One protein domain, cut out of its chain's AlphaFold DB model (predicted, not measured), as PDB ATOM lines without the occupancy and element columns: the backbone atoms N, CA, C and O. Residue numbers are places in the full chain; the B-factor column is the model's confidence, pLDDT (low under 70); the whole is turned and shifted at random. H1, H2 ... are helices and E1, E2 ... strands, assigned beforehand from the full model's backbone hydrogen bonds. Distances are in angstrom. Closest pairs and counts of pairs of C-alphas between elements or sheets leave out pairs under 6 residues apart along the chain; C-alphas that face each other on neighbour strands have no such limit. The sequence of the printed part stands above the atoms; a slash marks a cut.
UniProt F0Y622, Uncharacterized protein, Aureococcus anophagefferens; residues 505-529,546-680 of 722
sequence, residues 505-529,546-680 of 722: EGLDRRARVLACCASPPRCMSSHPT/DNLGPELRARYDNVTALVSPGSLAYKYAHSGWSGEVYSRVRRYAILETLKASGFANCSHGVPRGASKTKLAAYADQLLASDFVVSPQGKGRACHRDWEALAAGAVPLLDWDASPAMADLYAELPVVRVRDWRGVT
ATOM      1  N   GLU A 505      45.460 -29.554  16.303       64.56
ATOM      2  CA  GLU A 505      46.170 -28.608  15.438       64.56
ATOM      3  C   GLU A 505      47.702 -28.674  15.587       64.56
ATOM      4  O   GLU A 505      48.416 -28.301  14.653       64.56
ATOM      5  N   GLY A 506      48.195 -29.238  16.697       60.50
ATOM      6  CA  GLY A 506      49.615 -29.320  17.072       60.50
ATOM      7  C   GLY A 506      50.396 -30.530  16.544       60.50
ATOM      8  O   GLY A 506      51.503 -30.787  17.006       60.50
ATOM      9  N   LEU A 507      49.853 -31.310  15.605       65.44
ATOM     10  CA  LEU A 507      50.583 -32.455  15.052       65.44
ATOM     11  C   LEU A 507      51.742 -31.983  14.159       65.44
ATOM     12  O   LEU A 507      51.518 -31.388  13.102       65.44
ATOM     13  N   ASP A 508      52.982 -32.292  14.544       70.31
ATOM     14  CA  ASP A 508      54.190 -31.993  13.752       70.31
ATOM     15  C   ASP A 508      54.206 -32.708  12.399       70.31
ATOM     16  O   ASP A 508      54.672 -32.163  11.387       70.31
ATOM     17  N   ARG A 509      53.674 -33.933  12.376       73.00
ATOM     18  CA  ARG A 509      53.502 -34.738  11.169       73.00
ATOM     19  C   ARG A 509      52.026 -34.862  10.852       73.00
ATOM     20  O   ARG A 509      51.256 -35.425  11.626       73.00
ATOM     21  N   ARG A 510      51.654 -34.359   9.683       84.69
ATOM     22  CA  ARG A 510      50.311 -34.500   9.140       84.69
ATOM     23  C   ARG A 510      50.274 -35.673   8.170       84.69
ATOM     24  O   ARG A 510      51.261 -35.985   7.511       84.69
ATOM     25  N   ALA A 511      49.139 -36.363   8.118       83.94
ATOM     26  CA  ALA A 511      48.986 -37.576   7.315       83.94
ATOM     27  C   ALA A 511      48.921 -37.294   5.801       83.94
ATOM     28  O   ALA A 511      48.970 -38.219   4.992       83.94
ATOM     29  N   ARG A 512      48.752 -36.029   5.408       83.88
ATOM     30  CA  ARG A 512      48.597 -35.588   4.024       83.88
ATOM     31  C   ARG A 512      49.455 -34.358   3.779       83.88
ATOM     32  O   ARG A 512      49.515 -33.449   4.599       83.88
ATOM     33  N   VAL A 513      50.050 -34.295   2.596       87.88
ATOM     34  CA  VAL A 513      50.785 -33.101   2.168       87.88
ATOM     35  C   VAL A 513      49.809 -31.995   1.762       87.88
ATOM     36  O   VAL A 513      49.970 -30.855   2.176       87.88
ATOM     37  N   LEU A 514      48.767 -32.318   0.988       90.38
ATOM     38  CA  LEU A 514      47.886 -31.326   0.368       90.38
ATOM     39  C   LEU A 514      46.403 -31.695   0.497       90.38
ATOM     40  O   LEU A 514      45.979 -32.774   0.077       90.38
ATOM     41  N   ALA A 515      45.598 -30.755   0.992       89.31
ATOM     42  CA  ALA A 515      44.145 -30.764   0.896       89.31
ATOM     43  C   ALA A 515      43.680 -29.884  -0.271       89.31
ATOM     44  O   ALA A 515      43.822 -28.664  -0.259       89.31
ATOM     45  N   CYS A 516      43.047 -30.508  -1.259       84.25
ATOM     46  CA  CYS A 516      42.442 -29.822  -2.406       84.25
ATOM     47  C   CYS A 516      40.958 -29.462  -2.201       84.25
ATOM     48  O   CYS A 516      40.363 -28.745  -3.005       84.25
ATOM     49  N   CYS A 517      40.356 -29.935  -1.109       65.56
ATOM     50  CA  CYS A 517      38.938 -29.782  -0.802       65.56
ATOM     51  C   CYS A 517      38.730 -28.663   0.216       65.56
ATOM     52  O   CYS A 517      38.768 -28.893   1.418       65.56
ATOM     53  N   ALA A 518      38.507 -27.445  -0.264       51.72
ATOM     54  CA  ALA A 518      38.573 -26.273   0.593       51.72
ATOM     55  C   ALA A 518      37.201 -25.713   1.055       51.72
ATOM     56  O   ALA A 518      37.127 -24.553   1.421       51.72
ATOM     57  N   SER A 519      36.085 -26.470   1.035       41.25
ATOM     58  CA  SER A 519      34.838 -26.094   1.767       41.25
ATOM     59  C   SER A 519      33.729 -27.166   1.739       41.25
ATOM     60  O   SER A 519      33.396 -27.679   0.663       41.25
ATOM     61  N   PRO A 520      33.026 -27.439   2.850       40.53
ATOM     62  CA  PRO A 520      31.838 -28.277   2.852       40.53
ATOM     63  C   PRO A 520      30.590 -27.448   2.473       40.53
ATOM     64  O   PRO A 520      30.472 -26.302   2.893       40.53
ATOM     65  N   PRO A 521      29.618 -27.980   1.713       44.41
ATOM     66  CA  PRO A 521      29.623 -29.196   0.927       44.41
ATOM     67  C   PRO A 521      29.594 -28.827  -0.557       44.41
ATOM     68  O   PRO A 521      28.563 -29.038  -1.173       44.41
ATOM     69  N   ARG A 522      30.652 -28.196  -1.090       48.44
ATOM     70  CA  ARG A 522      30.876 -27.860  -2.520       48.44
ATOM     71  C   ARG A 522      32.237 -27.148  -2.608       48.44
ATOM     72  O   ARG A 522      32.311 -25.922  -2.656       48.44
ATOM     73  N   CYS A 523      33.322 -27.922  -2.552       51.25
ATOM     74  CA  CYS A 523      34.674 -27.435  -2.244       51.25
ATOM     75  C   CYS A 523      35.218 -26.344  -3.180       51.25
ATOM     76  O   CYS A 523      36.027 -25.538  -2.732       51.25
ATOM     77  N   MET A 524      34.758 -26.243  -4.433       49.31
ATOM     78  CA  MET A 524      35.140 -25.137  -5.328       49.31
ATOM     79  C   MET A 524      34.034 -24.577  -6.233       49.31
ATOM     80  O   MET A 524      34.307 -23.676  -7.012       49.31
ATOM     81  N   SER A 525      32.786 -25.014  -6.108       39.75
ATOM     82  CA  SER A 525      31.542 -24.332  -6.513       39.75
ATOM     83  C   SER A 525      30.433 -25.376  -6.605       39.75
ATOM     84  O   SER A 525      30.676 -26.578  -6.566       39.75
ATOM     85  N   SER A 526      29.201 -24.899  -6.686       32.34
ATOM     86  CA  SER A 526      27.967 -25.668  -6.682       32.34
ATOM     87  C   SER A 526      27.625 -26.431  -7.957       32.34
ATOM     88  O   SER A 526      26.549 -27.023  -7.966       32.34
ATOM     89  N   HIS A 527      28.461 -26.456  -8.998       34.94
ATOM     90  CA  HIS A 527      28.027 -26.954 -10.307       34.94
ATOM     91  C   HIS A 527      29.027 -27.920 -10.959       34.94
ATOM     92  O   HIS A 527      30.220 -27.848 -10.659       34.94
ATOM     93  N   PRO A 528      28.537 -28.863 -11.787       34.44
ATOM     94  CA  PRO A 528      29.369 -29.871 -12.435       34.44
ATOM     95  C   PRO A 528      30.506 -29.252 -13.255       34.44
ATOM     96  O   PRO A 528      30.440 -28.110 -13.690       34.44
ATOM     97  N   THR A 529      31.582 -30.013 -13.414       38.47
ATOM     98  CA  THR A 529      32.617 -29.799 -14.429       38.47
ATOM     99  C   THR A 529      32.019 -29.880 -15.838       38.47
ATOM    100  O   THR A 529      31.094 -30.668 -16.047       38.47
ATOM    101  N   ASP A 546      27.878 -21.331 -22.190       47.84
ATOM    102  CA  ASP A 546      27.354 -21.225 -23.562       47.84
ATOM    103  C   ASP A 546      26.960 -19.801 -23.941       47.84
ATOM    104  O   ASP A 546      27.080 -19.432 -25.104       47.84
ATOM    105  N   ASN A 547      26.647 -18.963 -22.952       52.41
ATOM    106  CA  ASN A 547      26.412 -17.535 -23.159       52.41
ATOM    107  C   ASN A 547      27.698 -16.690 -23.175       52.41
ATOM    108  O   ASN A 547      27.625 -15.476 -23.369       52.41
ATOM    109  N   LEU A 548      28.876 -17.281 -22.939       58.66
ATOM    110  CA  LEU A 548      30.131 -16.561 -23.136       58.66
ATOM    111  C   LEU A 548      30.408 -16.484 -24.634       58.66
ATOM    112  O   LEU A 548      30.442 -17.509 -25.314       58.66
ATOM    113  N   GLY A 549      30.646 -15.271 -25.136       68.38
ATOM    114  CA  GLY A 549      31.066 -15.078 -26.520       68.38
ATOM    115  C   GLY A 549      32.309 -15.923 -26.861       68.38
ATOM    116  O   GLY A 549      33.095 -16.242 -25.960       68.38
ATOM    117  N   PRO A 550      32.521 -16.273 -28.144       70.25
ATOM    118  CA  PRO A 550      33.593 -17.172 -28.582       70.25
ATOM    119  C   PRO A 550      34.983 -16.781 -28.064       70.25
ATOM    120  O   PRO A 550      35.765 -17.645 -27.680       70.25
ATOM    121  N   GLU A 551      35.269 -15.481 -27.975       67.75
ATOM    122  CA  GLU A 551      36.538 -14.966 -27.449       67.75
ATOM    123  C   GLU A 551      36.737 -15.255 -25.957       67.75
ATOM    124  O   GLU A 551      37.816 -15.676 -25.538       67.75
ATOM    125  N   LEU A 552      35.700 -15.052 -25.137       64.31
ATOM    126  CA  LEU A 552      35.742 -15.365 -23.708       64.31
ATOM    127  C   LEU A 552      35.900 -16.872 -23.509       64.31
ATOM    128  O   LEU A 552      36.726 -17.294 -22.707       64.31
ATOM    129  N   ARG A 553      35.163 -17.675 -24.278       68.81
ATOM    130  CA  ARG A 553      35.248 -19.137 -24.253       68.81
ATOM    131  C   ARG A 553      36.651 -19.641 -24.605       68.81
ATOM    132  O   ARG A 553      37.243 -20.335 -23.789       68.81
ATOM    133  N   ALA A 554      37.233 -19.180 -25.713       73.56
ATOM    134  CA  ALA A 554      38.594 -19.544 -26.117       73.56
ATOM    135  C   ALA A 554      39.651 -19.184 -25.054       73.56
ATOM    136  O   ALA A 554      40.626 -19.912 -24.861       73.56
ATOM    137  N   ARG A 555      39.455 -18.083 -24.313       67.88
ATOM    138  CA  ARG A 555      40.322 -17.722 -23.177       67.88
ATOM    139  C   ARG A 555      40.165 -18.665 -21.987       67.88
ATOM    140  O   ARG A 555      41.155 -18.950 -21.319       67.88
ATOM    141  N   TYR A 556      38.951 -19.139 -21.715       69.81
ATOM    142  CA  TYR A 556      38.694 -20.110 -20.650       69.81
ATOM    143  C   TYR A 556      39.147 -21.530 -21.001       69.81
ATOM    144  O   TYR A 556      39.500 -22.284 -20.096       69.81
ATOM    145  N   ASP A 557      39.194 -21.871 -22.286       76.31
ATOM    146  CA  ASP A 557      39.693 -23.165 -22.759       76.31
ATOM    147  C   ASP A 557      41.224 -23.276 -22.625       76.31
ATOM    148  O   ASP A 557      41.778 -24.373 -22.524       76.31
ATOM    149  N   ASN A 558      41.933 -22.144 -22.535       83.12
ATOM    150  CA  ASN A 558      43.369 -22.118 -22.283       83.12
ATOM    151  C   ASN A 558      43.683 -22.225 -20.777       83.12
ATOM    152  O   ASN A 558      43.985 -21.236 -20.102       83.12
ATOM    153  N   VAL A 559      43.650 -23.457 -20.258       81.69
ATOM    154  CA  VAL A 559      44.016 -23.796 -18.867       81.69
ATOM    155  C   VAL A 559      45.368 -23.195 -18.479       81.69
ATOM    156  O   VAL A 559      45.479 -22.595 -17.412       81.69
ATOM    157  N   THR A 560      46.370 -23.278 -19.360       84.25
ATOM    158  CA  THR A 560      47.718 -22.736 -19.139       84.25
ATOM    159  C   THR A 560      47.692 -21.235 -18.870       84.25
ATOM    160  O   THR A 560      48.355 -20.761 -17.947       84.25
ATOM    161  N   ALA A 561      46.903 -20.481 -19.638       84.88
ATOM    162  CA  ALA A 561      46.735 -19.052 -19.416       84.88
ATOM    163  C   ALA A 561      46.046 -18.780 -18.076       84.88
ATOM    164  O   ALA A 561      46.518 -17.921 -17.338       84.88
ATOM    165  N   LEU A 562      44.997 -19.534 -17.723       85.38
ATOM    166  CA  LEU A 562      44.224 -19.357 -16.485       85.38
ATOM    167  C   LEU A 562      45.014 -19.607 -15.200       85.38
ATOM    168  O   LEU A 562      44.683 -19.029 -14.168       85.38
ATOM    169  N   VAL A 563      46.028 -20.465 -15.236       88.62
ATOM    170  CA  VAL A 563      46.853 -20.776 -14.058       88.62
ATOM    171  C   VAL A 563      48.135 -19.951 -13.969       88.62
ATOM    172  O   VAL A 563      48.845 -20.024 -12.966       88.62
ATOM    173  N   SER A 564      48.405 -19.144 -14.997       86.44
ATOM    174  CA  SER A 564      49.579 -18.278 -15.089       86.44
ATOM    175  C   SER A 564      49.431 -16.984 -14.269       86.44
ATOM    176  O   SER A 564      48.306 -16.583 -13.948       86.44
ATOM    177  N   PRO A 565      50.528 -16.251 -14.010       81.19
ATOM    178  CA  PRO A 565      50.473 -14.942 -13.355       81.19
ATOM    179  C   PRO A 565      49.578 -13.920 -14.080       81.19
ATOM    180  O   PRO A 565      48.862 -13.158 -13.435       81.19
ATOM    181  N   GLY A 566      49.562 -13.931 -15.421       79.75
ATOM    182  CA  GLY A 566      48.778 -12.984 -16.229       79.75
ATOM    183  C   GLY A 566      47.262 -13.112 -16.032       79.75
ATOM    184  O   GLY A 566      46.522 -12.144 -16.198       79.75
ATOM    185  N   SER A 567      46.800 -14.286 -15.598       77.75
ATOM    186  CA  SER A 567      45.394 -14.557 -15.276       77.75
ATOM    187  C   SER A 567      44.869 -13.712 -14.107       77.75
ATOM    188  O   SER A 567      43.705 -13.312 -14.080       77.75
ATOM    189  N   LEU A 568      45.734 -13.395 -13.141       70.38
ATOM    190  CA  LEU A 568      45.333 -12.755 -11.888       70.38
ATOM    191  C   LEU A 568      45.001 -11.276 -12.081       70.38
ATOM    192  O   LEU A 568      44.059 -10.776 -11.465       70.38
ATOM    193  N   ALA A 569      45.688 -10.606 -13.010       69.19
ATOM    194  CA  ALA A 569      45.364  -9.240 -13.414       69.19
ATOM    195  C   ALA A 569      43.953  -9.141 -14.024       69.19
ATOM    196  O   ALA A 569      43.212  -8.196 -13.752       69.19
ATOM    197  N   TYR A 570      43.540 -10.155 -14.794       62.72
ATOM    198  CA  TYR A 570      42.250 -10.161 -15.487       62.72
ATOM    199  C   TYR A 570      41.055 -10.194 -14.530       62.72
ATOM    200  O   TYR A 570      40.024  -9.567 -14.788       62.72
ATOM    201  N   LYS A 571      41.197 -10.907 -13.409       65.88
ATOM    202  CA  LYS A 571      40.120 -11.107 -12.438       65.88
ATOM    203  C   LYS A 571      39.603  -9.794 -11.846       65.88
ATOM    204  O   LYS A 571      38.400  -9.649 -11.669       65.88
ATOM    205  N   TYR A 572      40.493  -8.856 -11.531       63.59
ATOM    206  CA  TYR A 572      40.114  -7.589 -10.898       63.59
ATOM    207  C   TYR A 572      39.703  -6.504 -11.884       63.59
ATOM    208  O   TYR A 572      39.054  -5.544 -11.481       63.59
ATOM    209  N   ALA A 573      40.023  -6.674 -13.166       56.41
ATOM    210  CA  ALA A 573      39.573  -5.768 -14.215       56.41
ATOM    211  C   ALA A 573      38.065  -5.902 -14.523       56.41
ATOM    212  O   ALA A 573      37.500  -5.035 -15.180       56.41
ATOM    213  N   HIS A 574      37.402  -6.968 -14.054       58.06
ATOM    214  CA  HIS A 574      36.015  -7.275 -14.407       58.06
ATOM    215  C   HIS A 574      35.141  -7.433 -13.156       58.06
ATOM    216  O   HIS A 574      35.229  -8.431 -12.438       58.06
ATOM    217  N   SER A 575      34.272  -6.452 -12.898       56.91
ATOM    218  CA  SER A 575      33.257  -6.524 -11.842       56.91
ATOM    219  C   SER A 575      32.021  -7.328 -12.284       56.91
ATOM    220  O   SER A 575      31.741  -7.491 -13.473       56.91
ATOM    221  N   GLY A 576      31.273  -7.853 -11.309       67.00
ATOM    222  CA  GLY A 576      29.992  -8.531 -11.526       67.00
ATOM    223  C   GLY A 576      30.088 -10.020 -11.883       67.00
ATOM    224  O   GLY A 576      30.958 -10.759 -11.415       67.00
ATOM    225  N   TRP A 577      29.138 -10.484 -12.697       59.59
ATOM    226  CA  TRP A 577      28.918 -11.905 -13.008       59.59
ATOM    227  C   TRP A 577      30.117 -12.589 -13.685       59.59
ATOM    228  O   TRP A 577      30.424 -13.749 -13.396       59.59
ATOM    229  N   SER A 578      30.845 -11.856 -14.530       68.44
ATOM    230  CA  SER A 578      32.044 -12.341 -15.224       68.44
ATOM    231  C   SER A 578      33.152 -12.750 -14.249       68.44
ATOM    232  O   SER A 578      33.753 -13.808 -14.427       68.44
ATOM    233  N   GLY A 579      33.368 -11.987 -13.173       72.88
ATOM    234  CA  GLY A 579      34.352 -12.305 -12.136       72.88
ATOM    235  C   GLY A 579      34.005 -13.566 -11.337       72.88
ATOM    236  O   GLY A 579      34.892 -14.340 -10.960       72.88
ATOM    237  N   GLU A 580      32.714 -13.834 -11.109       73.25
ATOM    238  CA  GLU A 580      32.271 -15.062 -10.445       73.25
ATOM    239  C   GLU A 580      32.493 -16.296 -11.318       73.25
ATOM    240  O   GLU A 580      33.060 -17.281 -10.833       73.25
ATOM    241  N   VAL A 581      32.075 -16.244 -12.587       78.00
ATOM    242  CA  VAL A 581      32.321 -17.327 -13.545       78.00
ATOM    243  C   VAL A 581      33.823 -17.565 -13.646       78.00
ATOM    244  O   VAL A 581      34.268 -18.679 -13.384       78.00
ATOM    245  N   TYR A 582      34.617 -16.512 -13.854       80.69
ATOM    246  CA  TYR A 582      36.074 -16.595 -13.926       80.69
ATOM    247  C   TYR A 582      36.694 -17.307 -12.720       80.69
ATOM    248  O   TYR A 582      37.463 -18.259 -12.864       80.69
ATOM    249  N   SER A 583      36.297 -16.906 -11.509       80.12
ATOM    250  CA  SER A 583      36.791 -17.499 -10.261       80.12
ATOM    251  C   SER A 583      36.420 -18.978 -10.115       80.12
ATOM    252  O   SER A 583      37.095 -19.723  -9.404       80.12
ATOM    253  N   ARG A 584      35.323 -19.433 -10.732       80.88
ATOM    254  CA  ARG A 584      34.981 -20.861 -10.783       80.88
ATOM    255  C   ARG A 584      35.889 -21.583 -11.767       80.88
ATOM    256  O   ARG A 584      36.553 -22.526 -11.360       80.88
ATOM    257  N   VAL A 585      35.979 -21.116 -13.010       82.56
ATOM    258  CA  VAL A 585      36.773 -21.765 -14.072       82.56
ATOM    259  C   VAL A 585      38.220 -21.917 -13.673       82.56
ATOM    260  O   VAL A 585      38.797 -22.993 -13.782       82.56
ATOM    261  N   ARG A 586      38.788 -20.844 -13.134       85.94
ATOM    262  CA  ARG A 586      40.175 -20.838 -12.707       85.94
ATOM    263  C   ARG A 586      40.443 -21.858 -11.602       85.94
ATOM    264  O   ARG A 586      41.470 -22.519 -11.616       85.94
ATOM    265  N   ARG A 587      39.495 -22.060 -10.685       86.38
ATOM    266  CA  ARG A 587      39.580 -23.112  -9.662       86.38
ATOM    267  C   ARG A 587      39.576 -24.522 -10.257       86.38
ATOM    268  O   ARG A 587      40.314 -25.374  -9.770       86.38
ATOM    269  N   TYR A 588      38.802 -24.757 -11.319       84.12
ATOM    270  CA  TYR A 588      38.875 -26.006 -12.089       84.12
ATOM    271  C   TYR A 588      40.239 -26.180 -12.756       84.12
ATOM    272  O   TYR A 588      40.888 -27.199 -12.547       84.12
ATOM    273  N   ALA A 589      40.716 -25.151 -13.457       88.12
ATOM    274  CA  ALA A 589      42.023 -25.155 -14.108       88.12
ATOM    275  C   ALA A 589      43.174 -25.450 -13.126       88.12
ATOM    276  O   ALA A 589      44.067 -26.241 -13.435       88.12
ATOM    277  N   ILE A 590      43.128 -24.876 -11.919       91.12
ATOM    278  CA  ILE A 590      44.107 -25.137 -10.856       91.12
ATOM    279  C   ILE A 590      44.070 -26.596 -10.410       91.12
ATOM    280  O   ILE A 590      45.120 -27.221 -10.308       91.12
ATOM    281  N   LEU A 591      42.887 -27.158 -10.157       88.94
ATOM    282  CA  LEU A 591      42.790 -28.550  -9.721       88.94
ATOM    283  C   LEU A 591      43.271 -29.532 -10.790       88.94
ATOM    284  O   LEU A 591      43.993 -30.467 -10.454       88.94
ATOM    285  N   GLU A 592      42.948 -29.303 -12.063       87.25
ATOM    286  CA  GLU A 592      43.489 -30.112 -13.162       87.25
ATOM    287  C   GLU A 592      45.015 -29.977 -13.273       87.25
ATOM    288  O   GLU A 592      45.717 -30.975 -13.431       87.25
ATOM    289  N   THR A 593      45.547 -28.768 -13.087       92.06
ATOM    290  CA  THR A 593      46.999 -28.525 -13.072       92.06
ATOM    291  C   THR A 593      47.688 -29.257 -11.918       92.06
ATOM    292  O   THR A 593      48.739 -29.866 -12.110       92.06
ATOM    293  N   LEU A 594      47.088 -29.264 -10.725       93.62
ATOM    294  CA  LEU A 594      47.619 -29.988  -9.568       93.62
ATOM    295  C   LEU A 594      47.578 -31.506  -9.775       93.62
ATOM    296  O   LEU A 594      48.554 -32.189  -9.468       93.62
ATOM    297  N   LYS A 595      46.497 -32.046 -10.354       90.81
ATOM    298  CA  LYS A 595      46.439 -33.467 -10.734       90.81
ATOM    299  C   LYS A 595      47.566 -33.828 -11.697       90.81
ATOM    300  O   LYS A 595      48.273 -34.803 -11.456       90.81
ATOM    301  N   ALA A 596      47.764 -33.015 -12.738       91.62
ATOM    302  CA  ALA A 596      48.840 -33.197 -13.709       91.62
ATOM    303  C   ALA A 596      50.240 -33.093 -13.074       91.62
ATOM    304  O   ALA A 596      51.177 -33.731 -13.543       91.62
ATOM    305  N   SER A 597      50.368 -32.350 -11.970       94.62
ATOM    306  CA  SER A 597      51.621 -32.151 -11.228       94.62
ATOM    307  C   SER A 597      51.875 -33.206 -10.140       94.62
ATOM    308  O   SER A 597      52.765 -33.034  -9.309       94.62
ATOM    309  N   GLY A 598      51.107 -34.304 -10.123       93.31
ATOM    310  CA  GLY A 598      51.313 -35.439  -9.214       93.31
ATOM    311  C   GLY A 598      50.350 -35.510  -8.026       93.31
ATOM    312  O   GLY A 598      50.446 -36.434  -7.221       93.31
ATOM    313  N   PHE A 599      49.376 -34.601  -7.916       92.38
ATOM    314  CA  PHE A 599      48.355 -34.639  -6.864       92.38
ATOM    315  C   PHE A 599      47.069 -35.328  -7.342       92.38
ATOM    316  O   PHE A 599      45.995 -34.729  -7.371       92.38
ATOM    317  N   ALA A 600      47.159 -36.609  -7.714       85.50
ATOM    318  CA  ALA A 600      46.053 -37.368  -8.323       85.50
ATOM    319  C   ALA A 600      44.753 -37.387  -7.487       85.50
ATOM    320  O   ALA A 600      43.656 -37.444  -8.039       85.50
ATOM    321  N   ASN A 601      44.865 -37.283  -6.158       80.94
ATOM    322  CA  ASN A 601      43.727 -37.286  -5.231       80.94
ATOM    323  C   ASN A 601      43.037 -35.919  -5.085       80.94
ATOM    324  O   ASN A 601      42.097 -35.782  -4.300       80.94
ATOM    325  N   CYS A 602      43.493 -34.892  -5.804       82.31
ATOM    326  CA  CYS A 602      42.841 -33.593  -5.803       82.31
ATOM    327  C   CYS A 602      41.526 -33.660  -6.569       82.31
ATOM    328  O   CYS A 602      41.507 -33.808  -7.784       82.31
ATOM    329  N   SER A 603      40.405 -33.546  -5.864       71.88
ATOM    330  CA  SER A 603      39.068 -33.615  -6.448       71.88
ATOM    331  C   SER A 603      38.241 -32.376  -6.096       71.88
ATOM    332  O   SER A 603      38.513 -31.654  -5.139       71.88
ATOM    333  N   HIS A 604      37.182 -32.138  -6.873       65.06
ATOM    334  CA  HIS A 604      36.231 -31.044  -6.637       65.06
ATOM    335  C   HIS A 604      35.280 -31.287  -5.453       65.06
ATOM    336  O   HIS A 604      34.457 -30.421  -5.140       65.06
ATOM    337  N   GLY A 605      35.359 -32.446  -4.796       60.62
ATOM    338  CA  GLY A 605      34.407 -32.830  -3.767       60.62
ATOM    339  C   GLY A 605      34.913 -33.917  -2.831       60.62
ATOM    340  O   GLY A 605      35.803 -34.699  -3.160       60.62
ATOM    341  N   VAL A 606      34.285 -33.968  -1.659       55.38
ATOM    342  CA  VAL A 606      34.445 -35.068  -0.705       55.38
ATOM    343  C   VAL A 606      34.072 -36.379  -1.417       55.38
ATOM    344  O   VAL A 606      33.055 -36.392  -2.121       55.38
ATOM    345  N   PRO A 607      34.862 -37.463  -1.276       54.66
ATOM    346  CA  PRO A 607      34.509 -38.768  -1.828       54.66
ATOM    347  C   PRO A 607      33.068 -39.150  -1.464       54.66
ATOM    348  O   PRO A 607      32.643 -38.960  -0.320       54.66
ATOM    349  N   ARG A 608      32.297 -39.658  -2.436       49.56
ATOM    350  CA  ARG A 608      30.944 -40.176  -2.175       49.56
ATOM    351  C   ARG A 608      31.064 -41.337  -1.176       49.56
ATOM    352  O   ARG A 608      31.892 -42.215  -1.387       49.56
ATOM    353  N   GLY A 609      30.270 -41.323  -0.103       53.12
ATOM    354  CA  GLY A 609      30.212 -42.413   0.887       53.12
ATOM    355  C   GLY A 609      30.756 -42.105   2.289       53.12
ATOM    356  O   GLY A 609      30.723 -42.982   3.145       53.12
ATOM    357  N   ALA A 610      31.227 -40.887   2.579       52.91
ATOM    358  CA  ALA A 610      31.585 -40.528   3.955       52.91
ATOM    359  C   ALA A 610      30.319 -40.383   4.827       52.91
ATOM    360  O   ALA A 610      29.539 -39.455   4.619       52.91
ATOM    361  N   SER A 611      30.130 -41.282   5.804       50.62
ATOM    362  CA  SER A 611      29.023 -41.240   6.784       50.62
ATOM    363  C   SER A 611      29.150 -40.097   7.798       50.62
ATOM    364  O   SER A 611      28.171 -39.699   8.426       50.62
ATOM    365  N   LYS A 612      30.355 -39.530   7.945       57.38
ATOM    366  CA  LYS A 612      30.593 -38.313   8.726       57.38
ATOM    367  C   LYS A 612      29.887 -37.129   8.072       57.38
ATOM    368  O   LYS A 612      29.852 -37.014   6.846       57.38
ATOM    369  N   THR A 613      29.393 -36.194   8.888       72.81
ATOM    370  CA  THR A 613      28.863 -34.933   8.358       72.81
ATOM    371  C   THR A 613      29.903 -34.298   7.431       72.81
ATOM    372  O   THR A 613      31.109 -34.337   7.693       72.81
ATOM    373  N   LYS A 614      29.443 -33.699   6.327       74.00
ATOM    374  CA  LYS A 614      30.310 -33.016   5.348       74.00
ATOM    375  C   LYS A 614      31.293 -32.045   6.018       74.00
ATOM    376  O   LYS A 614      32.406 -31.879   5.533       74.00
ATOM    377  N   LEU A 615      30.884 -31.445   7.136       75.31
ATOM    378  CA  LEU A 615      31.712 -30.582   7.967       75.31
ATOM    379  C   LEU A 615      32.839 -31.326   8.692       75.31
ATOM    380  O   LEU A 615      33.989 -30.921   8.565       75.31
ATOM    381  N   ALA A 616      32.537 -32.397   9.427       76.75
ATOM    382  CA  ALA A 616      33.562 -33.153  10.146       76.75
ATOM    383  C   ALA A 616      34.608 -33.726   9.176       76.75
ATOM    384  O   ALA A 616      35.805 -33.635   9.424       76.75
ATOM    385  N   ALA A 617      34.167 -34.217   8.014       79.50
ATOM    386  CA  ALA A 617      35.071 -34.685   6.965       79.50
ATOM    387  C   ALA A 617      35.972 -33.567   6.407       79.50
ATOM    388  O   ALA A 617      37.121 -33.821   6.053       79.50
ATOM    389  N   TYR A 618      35.462 -32.336   6.321       81.31
ATOM    390  CA  TYR A 618      36.252 -31.175   5.920       81.31
ATOM    391  C   TYR A 618      37.281 -30.792   6.988       81.31
ATOM    392  O   TYR A 618      38.460 -30.664   6.669       81.31
ATOM    393  N   ALA A 619      36.857 -30.682   8.250       82.81
ATOM    394  CA  ALA A 619      37.745 -30.402   9.375       82.81
ATOM    395  C   ALA A 619      38.876 -31.438   9.459       82.81
ATOM    396  O   ALA A 619      40.048 -31.078   9.529       82.81
ATOM    397  N   ASP A 620      38.531 -32.726   9.335       82.88
ATOM    398  CA  ASP A 620      39.489 -33.830   9.306       82.88
ATOM    399  C   ASP A 620      40.525 -33.670   8.189       82.88
ATOM    400  O   ASP A 620      41.704 -33.947   8.401       82.88
ATOM    401  N   GLN A 621      40.115 -33.205   7.006       85.44
ATOM    402  CA  GLN A 621      41.035 -32.975   5.894       85.44
ATOM    403  C   GLN A 621      41.977 -31.802   6.151       85.44
ATOM    404  O   GLN A 621      43.162 -31.931   5.848       85.44
ATOM    405  N   LEU A 622      41.482 -30.692   6.706       88.19
ATOM    406  CA  LEU A 622      42.321 -29.542   7.042       88.19
ATOM    407  C   LEU A 622      43.371 -29.919   8.094       88.19
ATOM    408  O   LEU A 622      44.561 -29.704   7.884       88.19
ATOM    409  N   LEU A 623      42.937 -30.551   9.187       86.25
ATOM    410  CA  LEU A 623      43.801 -30.971  10.296       86.25
ATOM    411  C   LEU A 623      44.842 -32.009   9.869       86.25
ATOM    412  O   LEU A 623      45.967 -32.013  10.359       86.25
ATOM    413  N   ALA A 624      44.474 -32.895   8.945       88.69
ATOM    414  CA  ALA A 624      45.365 -33.932   8.451       88.69
ATOM    415  C   ALA A 624      46.313 -33.460   7.340       88.69
ATOM    416  O   ALA A 624      47.094 -34.292   6.882       88.69
ATOM    417  N   SER A 625      46.251 -32.198   6.891       91.56
ATOM    418  CA  SER A 625      47.033 -31.710   5.744       91.56
ATOM    419  C   SER A 625      48.010 -30.595   6.104       91.56
ATOM    420  O   SER A 625      47.651 -29.680   6.845       91.56
ATOM    421  N   ASP A 626      49.233 -30.650   5.568       93.88
ATOM    422  CA  ASP A 626      50.214 -29.565   5.711       93.88
ATOM    423  C   ASP A 626      49.805 -28.321   4.916       93.88
ATOM    424  O   ASP A 626      49.895 -27.210   5.434       93.88
ATOM    425  N   PHE A 627      49.301 -28.510   3.695       95.69
ATOM    426  CA  PHE A 627      48.857 -27.442   2.804       95.69
ATOM    427  C   PHE A 627      47.375 -27.545   2.460       95.69
ATOM    428  O   PHE A 627      46.821 -28.641   2.360       95.69
ATOM    429  N   VAL A 628      46.743 -26.402   2.193       93.88
ATOM    430  CA  VAL A 628      45.349 -26.318   1.727       93.88
ATOM    431  C   VAL A 628      45.274 -25.440   0.483       93.88
ATOM    432  O   VAL A 628      45.711 -24.295   0.496       93.88
ATOM    433  N   VAL A 629      44.688 -25.949  -0.599       94.31
ATOM    434  CA  VAL A 629      44.480 -25.185  -1.838       94.31
ATOM    435  C   VAL A 629      43.423 -24.110  -1.606       94.31
ATOM    436  O   VAL A 629      42.239 -24.419  -1.477       94.31
ATOM    437  N   SER A 630      43.835 -22.843  -1.593       93.06
ATOM    438  CA  SER A 630      42.948 -21.706  -1.348       93.06
ATOM    439  C   SER A 630      43.103 -20.590  -2.391       93.06
ATOM    440  O   SER A 630      43.388 -19.436  -2.067       93.06
ATOM    441  N   PRO A 631      42.880 -20.893  -3.683       91.25
ATOM    442  CA  PRO A 631      42.792 -19.858  -4.695       91.25
ATOM    443  C   PRO A 631      41.626 -18.927  -4.380       91.25
ATOM    444  O   PRO A 631      40.606 -19.302  -3.778       91.25
ATOM    445  N   GLN A 632      41.760 -17.696  -4.836       86.50
ATOM    446  CA  GLN A 632      40.847 -16.630  -4.492       86.50
ATOM    447  C   GLN A 632      39.413 -16.933  -4.964       86.50
ATOM    448  O   GLN A 632      39.167 -17.354  -6.098       86.50
ATOM    449  N   GLY A 633      38.436 -16.665  -4.093       81.94
ATOM    450  CA  GLY A 633      37.003 -16.746  -4.409       81.94
ATOM    451  C   GLY A 633      36.493 -15.493  -5.127       81.94
ATOM    452  O   GLY A 633      37.211 -14.895  -5.915       81.94
ATOM    453  N   LYS A 634      35.266 -15.039  -4.826       78.88
ATOM    454  CA  LYS A 634      34.784 -13.748  -5.371       78.88
ATOM    455  C   LYS A 634      35.613 -12.545  -4.880       78.88
ATOM    456  O   LYS A 634      35.643 -11.528  -5.552       78.88
ATOM    457  N   GLY A 635      36.236 -12.652  -3.702       80.44
ATOM    458  CA  GLY A 635      37.100 -11.618  -3.116       80.44
ATOM    459  C   GLY A 635      38.589 -11.967  -3.218       80.44
ATOM    460  O   GLY A 635      38.927 -13.068  -3.664       80.44
ATOM    461  N   ARG A 636      39.454 -11.027  -2.799       81.69
ATOM    462  CA  ARG A 636      40.914 -11.231  -2.690       81.69
ATOM    463  C   ARG A 636      41.271 -12.216  -1.582       81.69
ATOM    464  O   ARG A 636      41.957 -13.189  -1.847       81.69
ATOM    465  N   ALA A 637      40.737 -11.999  -0.386       83.50
ATOM    466  CA  ALA A 637      40.775 -12.977   0.692       83.50
ATOM    467  C   ALA A 637      39.544 -13.887   0.620       83.50
ATOM    468  O   ALA A 637      38.468 -13.485   0.148       83.50
ATOM    469  N   CYS A 638      39.672 -15.115   1.108       84.62
ATOM    470  CA  CYS A 638      38.538 -16.003   1.290       84.62
ATOM    471  C   CYS A 638      38.555 -16.689   2.654       84.62
ATOM    472  O   CYS A 638      39.591 -16.837   3.287       84.62
ATOM    473  N   HIS A 639      37.377 -17.111   3.121       84.06
ATOM    474  CA  HIS A 639      37.221 -17.761   4.428       84.06
ATOM    475  C   HIS A 639      38.101 -19.010   4.576       84.06
ATOM    476  O   HIS A 639      38.528 -19.325   5.677       84.06
ATOM    477  N   ARG A 640      38.422 -19.664   3.457       87.62
ATOM    478  CA  ARG A 640      39.267 -20.859   3.393       87.62
ATOM    479  C   ARG A 640      40.708 -20.608   3.815       87.62
ATOM    480  O   ARG A 640      41.299 -21.487   4.428       87.62
ATOM    481  N   ASP A 641      41.247 -19.428   3.501       91.19
ATOM    482  CA  ASP A 641      42.611 -19.039   3.883       91.19
ATOM    483  C   ASP A 641      42.743 -19.164   5.399       91.19
ATOM    484  O   ASP A 641      43.648 -19.793   5.936       91.19
ATOM    485  N   TRP A 642      41.748 -18.614   6.077       90.44
ATOM    486  CA  TRP A 642      41.716 -18.517   7.514       90.44
ATOM    487  C   TRP A 642      41.256 -19.804   8.203       90.44
ATOM    488  O   TRP A 642      41.751 -20.113   9.278       90.44
ATOM    489  N   GLU A 643      40.354 -20.582   7.595       87.69
ATOM    490  CA  GLU A 643      40.008 -21.925   8.084       87.69
ATOM    491  C   GLU A 643      41.223 -22.862   8.034       87.69
ATOM    492  O   GLU A 643      41.449 -23.620   8.975       87.69
ATOM    493  N   ALA A 644      42.036 -22.780   6.974       91.44
ATOM    494  CA  ALA A 644      43.291 -23.516   6.875       91.44
ATOM    495  C   ALA A 644      44.279 -23.089   7.969       91.44
ATOM    496  O   ALA A 644      44.799 -23.947   8.681       91.44
ATOM    497  N   LEU A 645      44.480 -21.778   8.144       92.44
ATOM    498  CA  LEU A 645      45.345 -21.225   9.191       92.44
ATOM    499  C   LEU A 645      44.888 -21.641  10.596       92.44
ATOM    500  O   LEU A 645      45.711 -22.079  11.397       92.44
ATOM    501  N   ALA A 646      43.584 -21.563  10.879       88.12
ATOM    502  CA  ALA A 646      42.999 -21.991  12.151       88.12
ATOM    503  C   ALA A 646      43.172 -23.490  12.397       88.12
ATOM    504  O   ALA A 646      43.395 -23.902  13.527       88.12
ATOM    505  N   ALA A 647      43.137 -24.300  11.340       87.38
ATOM    506  CA  ALA A 647      43.441 -25.720  11.415       87.38
ATOM    507  C   ALA A 647      44.949 -26.023  11.464       87.38
ATOM    508  O   ALA A 647      45.315 -27.193  11.369       87.38
ATOM    509  N   GLY A 648      45.835 -25.019  11.545       90.19
ATOM    510  CA  GLY A 648      47.298 -25.169  11.557       90.19
ATOM    511  C   GLY A 648      47.922 -25.593  10.217       90.19
ATOM    512  O   GLY A 648      49.071 -26.047  10.185       90.19
ATOM    513  N   ALA A 649      47.165 -25.490   9.123       93.12
ATOM    514  CA  ALA A 649      47.622 -25.760   7.766       93.12
ATOM    515  C   ALA A 649      48.095 -24.475   7.063       93.12
ATOM    516  O   ALA A 649      47.728 -23.361   7.435       93.12
ATOM    517  N   VAL A 650      48.894 -24.643   6.010       96.00
ATOM    518  CA  VAL A 650      49.470 -23.565   5.200       96.00
ATOM    519  C   VAL A 650      48.609 -23.356   3.947       96.00
ATOM    520  O   VAL A 650      48.610 -24.212   3.055       96.00
ATOM    521  N   PRO A 651      47.840 -22.259   3.822       96.00
ATOM    522  CA  PRO A 651      47.056 -22.028   2.618       96.00
ATOM    523  C   PRO A 651      47.954 -21.684   1.419       96.00
ATOM    524  O   PRO A 651      48.864 -20.854   1.503       96.00
ATOM    525  N   LEU A 652      47.653 -22.311   0.281       96.75
ATOM    526  CA  LEU A 652      48.176 -21.966  -1.038       96.75
ATOM    527  C   LEU A 652      47.246 -20.928  -1.662       96.75
ATOM    528  O   LEU A 652      46.145 -21.257  -2.110       96.75
ATOM    529  N   LEU A 653      47.677 -19.677  -1.647       93.69
ATOM    530  CA  LEU A 653      46.929 -18.521  -2.119       93.69
ATOM    531  C   LEU A 653      47.348 -18.174  -3.537       93.69
ATOM    532  O   LEU A 653      48.489 -18.411  -3.925       93.69
ATOM    533  N   ASP A 654      46.475 -17.516  -4.290       91.62
ATOM    534  CA  ASP A 654      46.962 -16.827  -5.481       91.62
ATOM    535  C   ASP A 654      47.896 -15.683  -5.103       91.62
ATOM    536  O   ASP A 654      47.671 -14.954  -4.132       91.62
ATOM    537  N   TRP A 655      48.930 -15.487  -5.912       91.31
ATOM    538  CA  TRP A 655      49.760 -14.307  -5.791       91.31
ATOM    539  C   TRP A 655      49.012 -13.058  -6.269       91.31
ATOM    540  O   TRP A 655      48.593 -12.952  -7.414       91.31
ATOM    541  N   ASP A 656      48.886 -12.072  -5.394       83.25
ATOM    542  CA  ASP A 656      48.313 -10.766  -5.719       83.25
ATOM    543  C   ASP A 656      49.411  -9.697  -5.646       83.25
ATOM    544  O   ASP A 656      50.141  -9.676  -4.664       83.25
ATOM    545  N   ALA A 657      49.557  -8.813  -6.637       81.75
ATOM    546  CA  ALA A 657      50.581  -7.757  -6.613       81.75
ATOM    547  C   ALA A 657      50.334  -6.677  -5.542       81.75
ATOM    548  O   ALA A 657      51.232  -5.901  -5.233       81.75
ATOM    549  N   SER A 658      49.123  -6.618  -4.984       83.62
ATOM    550  CA  SER A 658      48.690  -5.616  -4.016       83.62
ATOM    551  C   SER A 658      49.555  -5.635  -2.749       83.62
ATOM    552  O   SER A 658      49.522  -6.638  -2.026       83.62
ATOM    553  N   PRO A 659      50.207  -4.510  -2.390       84.62
ATOM    554  CA  PRO A 659      50.924  -4.371  -1.122       84.62
ATOM    555  C   PRO A 659      50.030  -4.701   0.077       84.62
ATOM    556  O   PRO A 659      50.377  -5.558   0.874       84.62
ATOM    557  N   ALA A 660      48.790  -4.199   0.092       85.62
ATOM    558  CA  ALA A 660      47.834  -4.492   1.163       85.62
ATOM    559  C   ALA A 660      47.561  -5.996   1.381       85.62
ATOM    560  O   ALA A 660      47.347  -6.429   2.509       85.62
ATOM    561  N   MET A 661      47.573  -6.813   0.318       86.75
ATOM    562  CA  MET A 661      47.409  -8.266   0.460       86.75
ATOM    563  C   MET A 661      48.705  -8.930   0.927       86.75
ATOM    564  O   MET A 661      48.654  -9.924   1.644       86.75
ATOM    565  N   ALA A 662      49.863  -8.398   0.524       88.19
ATOM    566  CA  ALA A 662      51.145  -8.839   1.056       88.19
ATOM    567  C   ALA A 662      51.228  -8.567   2.565       88.19
ATOM    568  O   ALA A 662      51.583  -9.476   3.306       88.19
ATOM    569  N   ASP A 663      50.812  -7.380   3.002       89.38
ATOM    570  CA  ASP A 663      50.823  -6.955   4.404       89.38
ATOM    571  C   ASP A 663      49.810  -7.726   5.252       89.38
ATOM    572  O   ASP A 663      50.115  -8.118   6.379       89.38
ATOM    573  N   LEU A 664      48.620  -8.001   4.700       89.25
ATOM    574  CA  LEU A 664      47.588  -8.803   5.362       89.25
ATOM    575  C   LEU A 664      48.113 -10.188   5.757       89.25
ATOM    576  O   LEU A 664      47.821 -10.668   6.849       89.25
ATOM    577  N   TYR A 665      48.884 -10.817   4.868       93.25
ATOM    578  CA  TYR A 665      49.454 -12.141   5.101       93.25
ATOM    579  C   TYR A 665      50.914 -12.116   5.567       93.25
ATOM    580  O   TYR A 665      51.535 -13.178   5.677       93.25
ATOM    581  N   ALA A 666      51.477 -10.936   5.832       92.31
ATOM    582  CA  ALA A 666      52.810 -10.824   6.400       92.31
ATOM    583  C   ALA A 666      52.852 -11.570   7.739       92.31
ATOM    584  O   ALA A 666      51.874 -11.560   8.485       92.31
ATOM    585  N   GLU A 667      53.968 -12.255   7.999       95.06
ATOM    586  CA  GLU A 667      54.194 -13.057   9.215       95.06
ATOM    587  C   GLU A 667      53.222 -14.237   9.400       95.06
ATOM    588  O   GLU A 667      53.321 -14.960  10.383       95.06
ATOM    589  N   LEU A 668      52.329 -14.518   8.447       96.56
ATOM    590  CA  LEU A 668      51.502 -15.722   8.469       96.56
ATOM    591  C   LEU A 668      52.150 -16.857   7.655       96.56
ATOM    592  O   LEU A 668      52.907 -16.611   6.703       96.56
ATOM    593  N   PRO A 669      51.863 -18.126   8.000       96.62
ATOM    594  CA  PRO A 669      52.347 -19.288   7.272       96.62
ATOM    595  C   PRO A 669      51.488 -19.488   6.018       96.62
ATOM    596  O   PRO A 669      50.641 -20.373   5.978       96.62
ATOM    597  N   VAL A 670      51.673 -18.650   4.997       96.81
ATOM    598  CA  VAL A 670      50.972 -18.762   3.708       96.81
ATOM    599  C   VAL A 670      51.960 -18.935   2.559       96.81
ATOM    600  O   VAL A 670      53.083 -18.434   2.615       96.81
ATOM    601  N   VAL A 671      51.525 -19.573   1.473       97.12
ATOM    602  CA  VAL A 671      52.296 -19.647   0.224       97.12
ATOM    603  C   VAL A 671      51.523 -18.939  -0.876       97.12
ATOM    604  O   VAL A 671      50.432 -19.357  -1.251       97.12
ATOM    605  N   ARG A 672      52.095 -17.861  -1.414       94.62
ATOM    606  CA  ARG A 672      51.500 -17.087  -2.512       94.62
ATOM    607  C   ARG A 672      52.004 -17.619  -3.849       94.62
ATOM    608  O   ARG A 672      53.121 -17.328  -4.271       94.62
ATOM    609  N   VAL A 673      51.165 -18.400  -4.513       95.25
ATOM    610  CA  VAL A 673      51.450 -19.096  -5.764       95.25
ATOM    611  C   VAL A 673      51.287 -18.141  -6.945       95.25
ATOM    612  O   VAL A 673      50.183 -17.703  -7.267       95.25
ATOM    613  N   ARG A 674      52.404 -17.813  -7.608       92.81
ATOM    614  CA  ARG A 674      52.408 -17.023  -8.855       92.81
ATOM    615  C   ARG A 674      51.950 -17.839 -10.057       92.81
ATOM    616  O   ARG A 674      51.223 -17.329 -10.902       92.81
ATOM    617  N   ASP A 675      52.387 -19.090 -10.120       94.19
ATOM    618  CA  ASP A 675      52.090 -20.013 -11.206       94.19
ATOM    619  C   ASP A 675      51.769 -21.387 -10.625       94.19
ATOM    620  O   ASP A 675      52.632 -22.040 -10.033       94.19
ATOM    621  N   TRP A 676      50.523 -21.829 -10.788       95.00
ATOM    622  CA  TRP A 676      50.081 -23.099 -10.211       95.00
ATOM    623  C   TRP A 676      50.706 -24.321 -10.885       95.00
ATOM    624  O   TRP A 676      50.707 -25.392 -10.288       95.00
ATOM    625  N   ARG A 677      51.299 -24.170 -12.077       94.94
ATOM    626  CA  ARG A 677      52.062 -25.242 -12.746       94.94
ATOM    627  C   ARG A 677      53.361 -25.570 -12.015       94.94
ATOM    628  O   ARG A 677      53.871 -26.674 -12.143       94.94
ATOM    629  N   GLY A 678      53.891 -24.610 -11.255       95.75
ATOM    630  CA  GLY A 678      55.076 -24.803 -10.421       95.75
ATOM    631  C   GLY A 678      54.782 -25.503  -9.093       95.75
ATOM    632  O   GLY A 678      55.715 -25.826  -8.364       95.75
ATOM    633  N   VAL A 679      53.508 -25.741  -8.758       96.94
ATOM    634  CA  VAL A 679      53.132 -26.418  -7.515       96.94
ATOM    635  C   VAL A 679      53.258 -27.924  -7.714       96.94
ATOM    636  O   VAL A 679      52.351 -28.582  -8.215       96.94
ATOM    637  N   THR A 680      54.401 -28.462  -7.301       96.88
ATOM    638  CA  THR A 680      54.761 -29.885  -7.343       96.88
ATOM    639  C   THR A 680      55.009 -30.430  -5.926       96.88
ATOM    640  O   THR A 680      55.117 -29.650  -4.972       96.88
TER     641      THR A 680
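This is residues 505 to 529 and 546 to 680 of the 722 residues of an uncharacterized protein of Aureococcus anophagefferens (UniProt F0Y622). A small, twisted sheet of four parallel strands, E1 to E4, has helices H5 and H6 packed on one face, while a group of four helices, H1 to H4, sits beyond the ends of the strands, with the long H4 grazing the sheet. H7 lies on the E4 side of the sheet and touches no helix. The printed part has 160 residues with seven named helices and four named strands, in the chain order E1 H1 H2 H3 H4 H5 E2 H6 E3 H7 E4; the sheet's order is E1 E2 E3 E4, and the class is mixed, helices and strands. The whole is compact, with a radius of gyration of the C-alphas of 15.6 A and spans of 47 by 39 by 28 A.

Find C-alpha 512 at (48.597, -35.588, 4.024), where E1, residues 512 to 515, begins. The other strands are E2, residues 625 to 630, 12.9 A; E3, residues 650 to 654, 12.9 A; and E4, residues 671 to 673, ending at C-alpha 673 at (51.450, -19.096, -5.764). Look for H5 at residues 614 to 623, 14.5 A, H6 at 639 to 646, and H7 at 659 to 664. H1 is residues 550 to 557, H2 559 to 563, and H3 565 to 573, 14.3 A. From C-alpha 577 at (28.918, -11.905, -13.008), H4 runs 29.2 A to residue 596.

Start at the sheet, only just strongly twisted, with C-alphas up to 4.2 A off its best plane. E1 and E2 are parallel, with N 515 and O 627 within hydrogen-bond range at 2.8 A; so are E2 and E3, N 630 and O 652, 2.8 A, and E3 and E4, N 673 and O 653, 2.7 A. H5 and H6 are on the same face, making two layers, helices on one face of a sheet. H6 lies over E2 and E3 at a height of 8.5 A, along the strands; its Asp 641 and Pro 651 of E3 have the closest C-alphas, 5.5 A. E2, H6, E3 and E3, H7, E4 are strand-helix-strand units, parallel neighbours joined through a helix, with right-handed crossovers. H3 and H4 form a helical hairpin, closest at C-alphas 571 and 579, 5.9 A. H2 touches H4, closest at C-alphas 559 and 589, 5.3 A; H1 and H2 only just touch, only at the corner, with 3 pairs of C-alphas within 8 A. Every O i to N i+4 pair is within range in H1, H2, H5, H6 and H7; H4 has 15 of 16, H3 0 of 5 but 4 of 6 O i to N i+3 pairs.

The C-alphas of Gly 506 and Pro 550 are farthest apart, 49.9 A. Residues 530 to 545 are not printed; C-alphas 529 and 546 are 13.6 A apart across the cut. H4 to H5 is a long link of 17 residues. Mean pLDDT of the printed part is 78.2, and 44 residues are under 70, among them 517 to 529, 569 to 578 and 604 to 612.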